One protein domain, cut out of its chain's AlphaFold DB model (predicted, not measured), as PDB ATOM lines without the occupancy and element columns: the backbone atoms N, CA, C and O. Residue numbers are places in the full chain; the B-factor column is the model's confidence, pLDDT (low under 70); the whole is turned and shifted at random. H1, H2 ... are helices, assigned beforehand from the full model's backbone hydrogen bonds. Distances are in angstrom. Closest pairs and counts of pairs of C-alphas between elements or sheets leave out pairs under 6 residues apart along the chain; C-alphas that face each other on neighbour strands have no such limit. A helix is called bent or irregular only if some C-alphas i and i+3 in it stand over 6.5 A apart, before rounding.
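This is residues 4 to 63 of the 65 residues of an uncharacterized protein of Sphingomonas crocodyli (UniProt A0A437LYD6). One long helix, H3, makes the longest axis; H1 crosses it obliquely and packs on it, and the short H2 folds back from the end of H1 and packs on H1, about perpendicular to H3. The end of H3 and the residues after it, residues 58 to 63, stick out free, and the loop of residues 33 to 39 leads from H2 to the start of H3. The printed part has 60 residues, with three named helices in the order H1, H2, H3 and no named strand, and its class is all helix. It is compact, with a radius of gyration of the C-alphas of 11.2 A, yet elongated in outline, with spans of 37 by 19 by 17 A.

The longest helix, H3, holds residues 40 to 61 and measures 31.8 A from first to last C-alpha; C-alpha 40 is at (-10.466, 39.850, 91.718) and C-alpha 61 at (-11.792, 65.625, 73.119). H1 holds residues 4 to 20 and measures 24.4 A, with C-alpha 4 at (-1.624, 67.832, 83.528). H2 holds residues 24 to 32, nine residues, and measures 12.3 A. None of the three helices is bent or irregular.

H3 and H1 touch, with 18 pairs of C-alphas within 8 A; the closest are those of Ala 48 and Ala 16, 5.0 A apart. Their lines stand at a steep tilt of 53 degrees, and they run opposite ways. H1 and H2 touch too, with 13 pairs of C-alphas within 8 A; the closest are those of Ala 17 and Lys 24, 5.2 A apart. These two stand at a steep tilt of 54 degrees and run opposite ways. H2 and H3 are close but not clearly touching: their closest C-alphas, those of Val 27 and Leu 45, are 7.7 A apart, and their lines are about perpendicular at 87 degrees. In H1 and H2 every O i to N i+4 pair is within hydrogen-bond range; in H3, 17 of 18 pairs are.

The two C-alphas farthest apart are those of His 39 and Asp 63, 36.7 A, while the first and last printed C-alphas, of Gly 4 and Asp 63, are 17.8 A apart. The printed part has no cut. The link from H1 to H2 is tight, with 3 residues, and the link from H2 to H3 is short, with 7 residues; no link is long. Residues 58 to 63, of which 58 to 61 belong to H3, stand free. The mean pLDDT of the printed part of this predicted model is 77.7, and 15 printed residues are under 70: residue 4, residues 33 to 42 and residues 60 to 63.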
ATOM      1  N   GLY A   4      -0.452  68.445  84.169       62.75
ATOM      2  CA  GLY A   4      -1.624  67.832  83.528       62.75
ATOM      3  C   GLY A   4      -1.791  66.329  83.786       62.75
ATOM      4  O   GLY A   4      -2.914  65.851  83.898       62.75
ATOM      5  N   SER A   5      -0.698  65.575  83.947       71.19
ATOM      6  CA  SER A   5      -0.779  64.127  84.190       71.19
ATOM      7  C   SER A   5      -1.162  63.783  85.632       71.19
ATOM      8  O   SER A   5      -1.644  62.681  85.878       71.19
ATOM      9  N   ASP A   6      -0.912  64.672  86.600       80.19
ATOM     10  CA  ASP A   6      -1.315  64.465  88.001       80.19
ATOM     11  C   ASP A   6      -2.799  64.799  88.203       80.19
ATOM     12  O   ASP A   6      -3.535  63.998  88.776       80.19
ATOM     13  N   ASP A   7      -3.258  65.924  87.644       83.56
ATOM     14  CA  ASP A   7      -4.674  66.304  87.649       83.56
ATOM     15  C   ASP A   7      -5.544  65.251  86.949       83.56
ATOM     16  O   ASP A   7      -6.556  64.817  87.501       83.56
ATOM     17  N   PHE A   8      -5.107  64.743  85.791       83.62
ATOM     18  CA  PHE A   8      -5.821  63.673  85.092       83.62
ATOM     19  C   PHE A   8      -5.947  62.402  85.946       83.62
ATOM     20  O   PHE A   8      -7.045  61.867  86.104       83.62
ATOM     21  N   ARG A   9      -4.852  61.953  86.576       84.25
ATOM     22  CA  ARG A   9      -4.862  60.781  87.471       84.25
ATOM     23  C   ARG A   9      -5.805  60.968  88.659       84.25
ATOM     24  O   ARG A   9      -6.521  60.037  89.022       84.25
ATOM     25  N   ARG A  10      -5.855  62.168  89.246       88.56
ATOM     26  CA  ARG A  10      -6.778  62.488  90.350       88.56
ATOM     27  C   ARG A  10      -8.242  62.450  89.920       88.56
ATOM     28  O   ARG A  10      -9.068  62.001  90.719       88.56
ATOM     29  N   SER A  11      -8.551  62.910  88.709       89.88
ATOM     30  CA  SER A  11      -9.902  62.877  88.139       89.88
ATOM     31  C   SER A  11     -10.347  61.452  87.821       89.88
ATOM     32  O   SER A  11     -11.433  61.050  88.235       89.88
ATOM     33  N   VAL A  12      -9.480  60.653  87.189       88.75
ATOM     34  CA  VAL A  12      -9.732  59.223  86.938       88.75
ATOM     35  C   VAL A  12      -9.988  58.487  88.251       88.75
ATOM     36  O   VAL A  12     -10.976  57.765  88.369       88.75
ATOM     37  N   ALA A  13      -9.143  58.707  89.262       89.19
ATOM     38  CA  ALA A  13      -9.294  58.055  90.557       89.19
ATOM     39  C   ALA A  13     -10.597  58.435  91.269       89.19
ATOM     40  O   ALA A  13     -11.243  57.574  91.858       89.19
ATOM     41  N   ALA A  14     -10.992  59.713  91.211       91.00
ATOM     42  CA  ALA A  14     -12.260  60.162  91.775       91.00
ATOM     43  C   ALA A  14     -13.443  59.467  91.089       91.00
ATOM     44  O   ALA A  14     -14.308  58.923  91.766       91.00
ATOM     45  N   ARG A  15     -13.436  59.409  89.755       90.75
ATOM     46  CA  ARG A  15     -14.528  58.809  88.993       90.75
ATOM     47  C   ARG A  15     -14.620  57.292  89.176       90.75
ATOM     48  O   ARG A  15     -15.703  56.754  89.374       90.75
ATOM     49  N   ALA A  16     -13.489  56.592  89.165       88.06
ATOM     50  CA  ALA A  16     -13.454  55.150  89.407       88.06
ATOM     51  C   ALA A  16     -13.868  54.784  90.847       88.06
ATOM     52  O   ALA A  16     -14.522  53.760  91.051       88.06
ATOM     53  N   ALA A  17     -13.550  55.636  91.830       89.88
ATOM     54  CA  ALA A  17     -14.044  55.502  93.199       89.88
ATOM     55  C   ALA A  17     -15.577  55.615  93.265       89.88
ATOM     56  O   ALA A  17     -16.217  54.779  93.895       89.88
ATOM     57  N   GLU A  18     -16.188  56.571  92.555       89.62
ATOM     58  CA  GLU A  18     -17.656  56.686  92.474       89.62
ATOM     59  C   GLU A  18     -18.317  55.451  91.847       89.62
ATOM     60  O   GLU A  18     -19.353  54.995  92.323       89.62
ATOM     61  N   LEU A  19     -17.720  54.894  90.788       87.38
ATOM     62  CA  LEU A  19     -18.269  53.737  90.070       87.38
ATOM     63  C   LEU A  19     -18.218  52.437  90.887       87.38
ATOM     64  O   LEU A  19     -19.040  51.546  90.680       87.38
ATOM     65  N   THR A  20     -17.240  52.308  91.784       85.94
ATOM     66  CA  THR A  20     -16.971  51.063  92.525       85.94
ATOM     67  C   THR A  20     -17.304  51.147  94.011       85.94
ATOM     68  O   THR A  20     -17.375  50.113  94.673       85.94
ATOM     69  N   GLY A  21     -17.485  52.355  94.553       85.25
ATOM     70  CA  GLY A  21     -17.586  52.607  95.992       85.25
ATOM     71  C   GLY A  21     -16.268  52.405  96.754       85.25
ATOM     72  O   GLY A  21     -16.265  52.419  97.983       85.25
ATOM     73  N   VAL A  22     -15.154  52.189  96.046       84.81
ATOM     74  CA  VAL A  22     -13.820  52.014  96.633       84.81
ATOM     75  C   VAL A  22     -13.240  53.374  97.011       84.81
ATOM     76  O   VAL A  22     -13.466  54.371  96.332       84.81
ATOM     77  N   ASP A  23     -12.449  53.421  98.084       86.69
ATOM     78  CA  ASP A  23     -11.785  54.651  98.504       86.69
ATOM     79  C   ASP A  23     -10.829  55.186  97.425       86.69
ATOM     80  O   ASP A  23      -9.990  54.459  96.886       86.69
ATOM     81  N   LYS A  24     -10.905  56.492  97.151       86.12
ATOM     82  CA  LYS A  24     -10.074  57.174  96.147       86.12
ATOM     83  C   LYS A  24      -8.573  56.955  96.369       86.12
ATOM     84  O   LYS A  24      -7.819  56.887  95.400       86.12
ATOM     85  N   THR A  25      -8.127  56.841  97.617       85.31
ATOM     86  CA  THR A  25      -6.719  56.594  97.965       85.31
ATOM     87  C   THR A  25      -6.280  55.206  97.520       85.31
ATOM     88  O   THR A  25      -5.182  55.058  96.990       85.31
ATOM     89  N   ALA A  26      -7.150  54.203  97.667       81.62
ATOM     90  CA  ALA A  26      -6.894  52.854  97.171       81.62
ATOM     91  C   ALA A  26      -6.822  52.835  95.634       81.62
ATOM     92  O   ALA A  26      -5.927  52.213  95.070       81.62
ATOM     93  N   VAL A  27      -7.687  53.597  94.955       84.25
ATOM     94  CA  VAL A  27      -7.630  53.744  93.489       84.25
ATOM     95  C   VAL A  27      -6.332  54.424  93.028       84.25
ATOM     96  O   VAL A  27      -5.705  53.984  92.068       84.25
ATOM     97  N   LEU A  28      -5.888  55.479  93.720       83.19
ATOM     98  CA  LEU A  28      -4.618  56.158  93.426       83.19
ATOM     99  C   LEU A  28      -3.397  55.266  93.672       83.19
ATOM    100  O   LEU A  28      -2.421  55.348  92.922       83.19
ATOM    101  N   ALA A  29      -3.447  54.425  94.707       80.25
ATOM    102  CA  ALA A  29      -2.407  53.442  94.975       80.25
ATOM    103  C   ALA A  29      -2.311  52.424  93.830       80.25
ATOM    104  O   ALA A  29      -1.215  52.194  93.329       80.25
ATOM    105  N   GLU A  30      -3.444  51.911  93.340       77.50
ATOM    106  CA  GLU A  30      -3.488  50.993  92.190       77.50
ATOM    107  C   GLU A  30      -2.983  51.654  90.896       77.50
ATOM    108  O   GLU A  30      -2.183  51.061  90.176       77.50
ATOM    109  N   LEU A  31      -3.358  52.913  90.630       75.88
ATOM    110  CA  LEU A  31      -2.845  53.689  89.487       75.88
ATOM    111  C   LEU A  31      -1.331  53.942  89.554       75.88
ATOM    112  O   LEU A  31      -0.695  54.147  88.523       75.88
ATOM    113  N   SER A  32      -0.764  53.978  90.761       74.50
ATOM    114  CA  SER A  32       0.673  54.182  90.980       74.50
ATOM    115  C   SER A  32       1.455  52.869  90.978       74.50
ATOM    116  O   SER A  32       2.662  52.872  90.747       74.50
ATOM    117  N   ALA A  33       0.789  51.748  91.248       67.62
ATOM    118  CA  ALA A  33       1.400  50.442  91.412       67.62
ATOM    119  C   ALA A  33       1.475  49.646  90.096       67.62
ATOM    120  O   ALA A  33       1.197  48.457  90.131       67.62
ATOM    121  N   ASP A  34       1.842  50.263  88.960       58.19
ATOM    122  CA  ASP A  34       2.214  49.628  87.665       58.19
ATOM    123  C   ASP A  34       1.721  48.168  87.446       58.19
ATOM    124  O   ASP A  34       2.509  47.247  87.217       58.19
ATOM    125  N   GLY A  35       0.414  47.914  87.590       54.06
ATOM    126  CA  GLY A  35      -0.214  46.604  87.361       54.06
ATOM    127  C   GLY A  35       0.302  45.405  88.183       54.06
ATOM    128  O   GLY A  35       0.081  44.267  87.772       54.06
ATOM    129  N   ARG A  36       1.003  45.585  89.316       55.25
ATOM    130  CA  ARG A  36       1.696  44.457  89.987       55.25
ATOM    131  C   ARG A  36       0.849  43.577  90.914       55.25
ATOM    132  O   ARG A  36       1.341  42.533  91.341       55.25
ATOM    133  N   THR A  37      -0.416  43.899  91.178       54.00
ATOM    134  CA  THR A  37      -1.266  43.105  92.089       54.00
ATOM    135  C   THR A  37      -2.658  42.830  91.521       54.00
ATOM    136  O   THR A  37      -3.634  43.500  91.832       54.00
ATOM    137  N   HIS A  38      -2.782  41.772  90.714       50.62
ATOM    138  CA  HIS A  38      -4.075  41.313  90.195       50.62
ATOM    139  C   HIS A  38      -4.857  40.487  91.239       50.62
ATOM    140  O   HIS A  38      -4.744  39.263  91.289       50.62
ATOM    141  N   HIS A  39      -5.709  41.143  92.034       51.41
ATOM    142  CA  HIS A  39      -6.798  40.496  92.788       51.41
ATOM    143  C   HIS A  39      -8.145  40.622  92.046       51.41
ATOM    144  O   HIS A  39      -8.321  41.494  91.203       51.41
ATOM    145  N   ALA A  40      -9.139  39.780  92.353       51.59
ATOM    146  CA  ALA A  40     -10.466  39.850  91.718       51.59
ATOM    147  C   ALA A  40     -11.168  41.218  91.898       51.59
ATOM    148  O   ALA A  40     -11.814  41.692  90.966       51.59
ATOM    149  N   ALA A  41     -10.951  41.895  93.034       58.47
ATOM    150  CA  ALA A  41     -11.369  43.286  93.257       58.47
ATOM    151  C   ALA A  41     -10.668  44.273  92.299       58.47
ATOM    152  O   ALA A  41     -11.287  45.222  91.825       58.47
ATOM    153  N   SER A  42      -9.415  43.989  91.927       69.50
ATOM    154  CA  SER A  42      -8.650  44.757  90.938       69.50
ATOM    155  C   SER A  42      -9.224  44.608  89.520       69.50
ATOM    156  O   SER A  42      -9.109  45.534  88.738       69.50
ATOM    157  N   ARG A  43      -9.947  43.527  89.162       77.19
ATOM    158  CA  ARG A  43     -10.589  43.431  87.826       77.19
ATOM    159  C   ARG A  43     -11.771  44.381  87.660       77.19
ATOM    160  O   ARG A  43     -11.871  45.051  86.638       77.19
ATOM    161  N   GLN A  44     -12.669  44.430  88.646       80.44
ATOM    162  CA  GLN A  44     -13.790  45.377  88.626       80.44
ATOM    163  C   GLN A  44     -13.282  46.815  88.740       80.44
ATOM    164  O   GLN A  44     -13.754  47.694  88.022       80.44
ATOM    165  N   LEU A  45     -12.273  47.037  89.585       81.38
ATOM    166  CA  LEU A  45     -11.635  48.338  89.728       81.38
ATOM    167  C   LEU A  45     -10.904  48.776  88.450       81.38
ATOM    168  O   LEU A  45     -11.074  49.912  88.025       81.38
ATOM    169  N   ALA A  46     -10.167  47.884  87.789       79.94
ATOM    170  CA  ALA A  46      -9.505  48.163  86.517       79.94
ATOM    171  C   ALA A  46     -10.519  48.525  85.426       79.94
ATOM    172  O   ALA A  46     -10.330  49.516  84.728       79.94
ATOM    173  N   ALA A  47     -11.635  47.794  85.329       85.94
ATOM    174  CA  ALA A  47     -12.705  48.130  84.391       85.94
ATOM    175  C   ALA A  47     -13.293  49.527  84.663       85.94
ATOM    176  O   ALA A  47     -13.518  50.294  83.726       85.94
ATOM    177  N   ALA A  48     -13.489  49.888  85.936       88.19
ATOM    178  CA  ALA A  48     -13.962  51.215  86.322       88.19
ATOM    179  C   ALA A  48     -12.934  52.323  86.037       88.19
ATOM    180  O   ALA A  48     -13.314  53.404  85.592       88.19
ATOM    181  N   ILE A  49     -11.641  52.056  86.242       85.50
ATOM    182  CA  ILE A  49     -10.548  52.968  85.879       85.50
ATOM    183  C   ILE A  49     -10.528  53.195  84.366       85.50
ATOM    184  O   ILE A  49     -10.504  54.341  83.925       85.50
ATOM    185  N   GLU A  50     -10.587  52.136  83.558       87.50
ATOM    186  CA  GLU A  50     -10.623  52.280  82.101       87.50
ATOM    187  C   GLU A  50     -11.874  53.027  81.620       87.50
ATOM    188  O   GLU A  50     -11.799  53.830  80.689       87.50
ATOM    189  N   GLN A  51     -13.034  52.776  82.238       89.25
ATOM    190  CA  GLN A  51     -14.252  53.527  81.942       89.25
ATOM    191  C   GLN A  51     -14.080  55.012  82.285       89.25
ATOM    192  O   GLN A  51     -14.388  55.862  81.454       89.25
ATOM    193  N   ALA A  52     -13.535  55.328  83.463       88.88
ATOM    194  CA  ALA A  52     -13.268  56.698  83.890       88.88
ATOM    195  C   ALA A  52     -12.292  57.427  82.952       88.88
ATOM    196  O   ALA A  52     -12.527  58.584  82.609       88.88
ATOM    197  N   ILE A  53     -11.231  56.752  82.498       87.25
ATOM    198  CA  ILE A  53     -10.294  57.287  81.499       87.25
ATOM    199  C   ILE A  53     -11.044  57.623  80.211       87.25
ATOM    200  O   ILE A  53     -10.984  58.763  79.763       87.25
ATOM    201  N   ARG A  54     -11.816  56.675  79.665       87.81
ATOM    202  CA  ARG A  54     -12.586  56.884  78.428       87.81
ATOM    203  C   ARG A  54     -13.602  58.023  78.549       87.81
ATOM    204  O   ARG A  54     -13.748  58.803  77.611       87.81
ATOM    205  N   GLU A  55     -14.300  58.137  79.680       87.94
ATOM    206  CA  GLU A  55     -15.245  59.233  79.946       87.94
ATOM    207  C   GLU A  55     -14.538  60.598  79.949       87.94
ATOM    208  O   GLU A  55     -15.010  61.543  79.312       87.94
ATOM    209  N   LEU A  56     -13.381  60.694  80.608       84.75
ATOM    210  CA  LEU A  56     -12.614  61.938  80.711       84.75
ATOM    211  C   LEU A  56     -11.924  62.311  79.395       84.75
ATOM    212  O   LEU A  56     -11.967  63.472  78.993       84.75
ATOM    213  N   GLU A  57     -11.339  61.350  78.683       83.88
ATOM    214  CA  GLU A  57     -10.766  61.569  77.350       83.88
ATOM    215  C   GLU A  57     -11.833  62.046  76.363       83.88
ATOM    216  O   GLU A  57     -11.611  63.006  75.624       83.88
ATOM    217  N   LYS A  58     -13.028  61.444  76.401       80.19
ATOM    218  CA  LYS A  58     -14.160  61.864  75.573       80.19
ATOM    219  C   LYS A  58     -14.618  63.281  75.922       80.19
ATOM    220  O   LYS A  58     -14.788  64.085  75.016       80.19
ATOM    221  N   SER A  59     -14.750  63.623  77.205       70.31
ATOM    222  CA  SER A  59     -15.115  64.984  77.628       70.31
ATOM    223  C   SER A  59     -14.064  66.034  77.254       70.31
ATOM    224  O   SER A  59     -14.420  67.181  77.020       70.31
ATOM    225  N   THR A  60     -12.785  65.661  77.208       69.56
ATOM    226  CA  THR A  60     -11.695  66.590  76.864       69.56
ATOM    227  C   THR A  60     -11.496  66.699  75.344       69.56
ATOM    228  O   THR A  60     -10.981  67.703  74.863       69.56
ATOM    229  N   GLY A  61     -11.910  65.680  74.580       60.53
ATOM    230  CA  GLY A  61     -11.792  65.625  73.119       60.53
ATOM    231  C   GLY A  61     -13.058  65.977  72.324       60.53
ATOM    232  O   GLY A  61     -12.945  66.209  71.126       60.53
ATOM    233  N   GLN A  62     -14.250  66.013  72.936       51.88
ATOM    234  CA  GLN A  62     -15.526  66.243  72.229       51.88
ATOM    235  C   GLN A  62     -16.080  67.675  72.300       51.88
ATOM    236  O   GLN A  62     -17.116  67.932  71.698       51.88
ATOM    237  N   ASP A  63     -15.386  68.621  72.936       50.31
ATOM    238  CA  ASP A  63     -15.795  70.041  72.975       50.31
ATOM    239  C   ASP A  63     -15.336  70.846  71.732       50.31
ATOM    240  O   ASP A  63     -15.349  72.071  71.717       50.31
TER     241      ASP A  63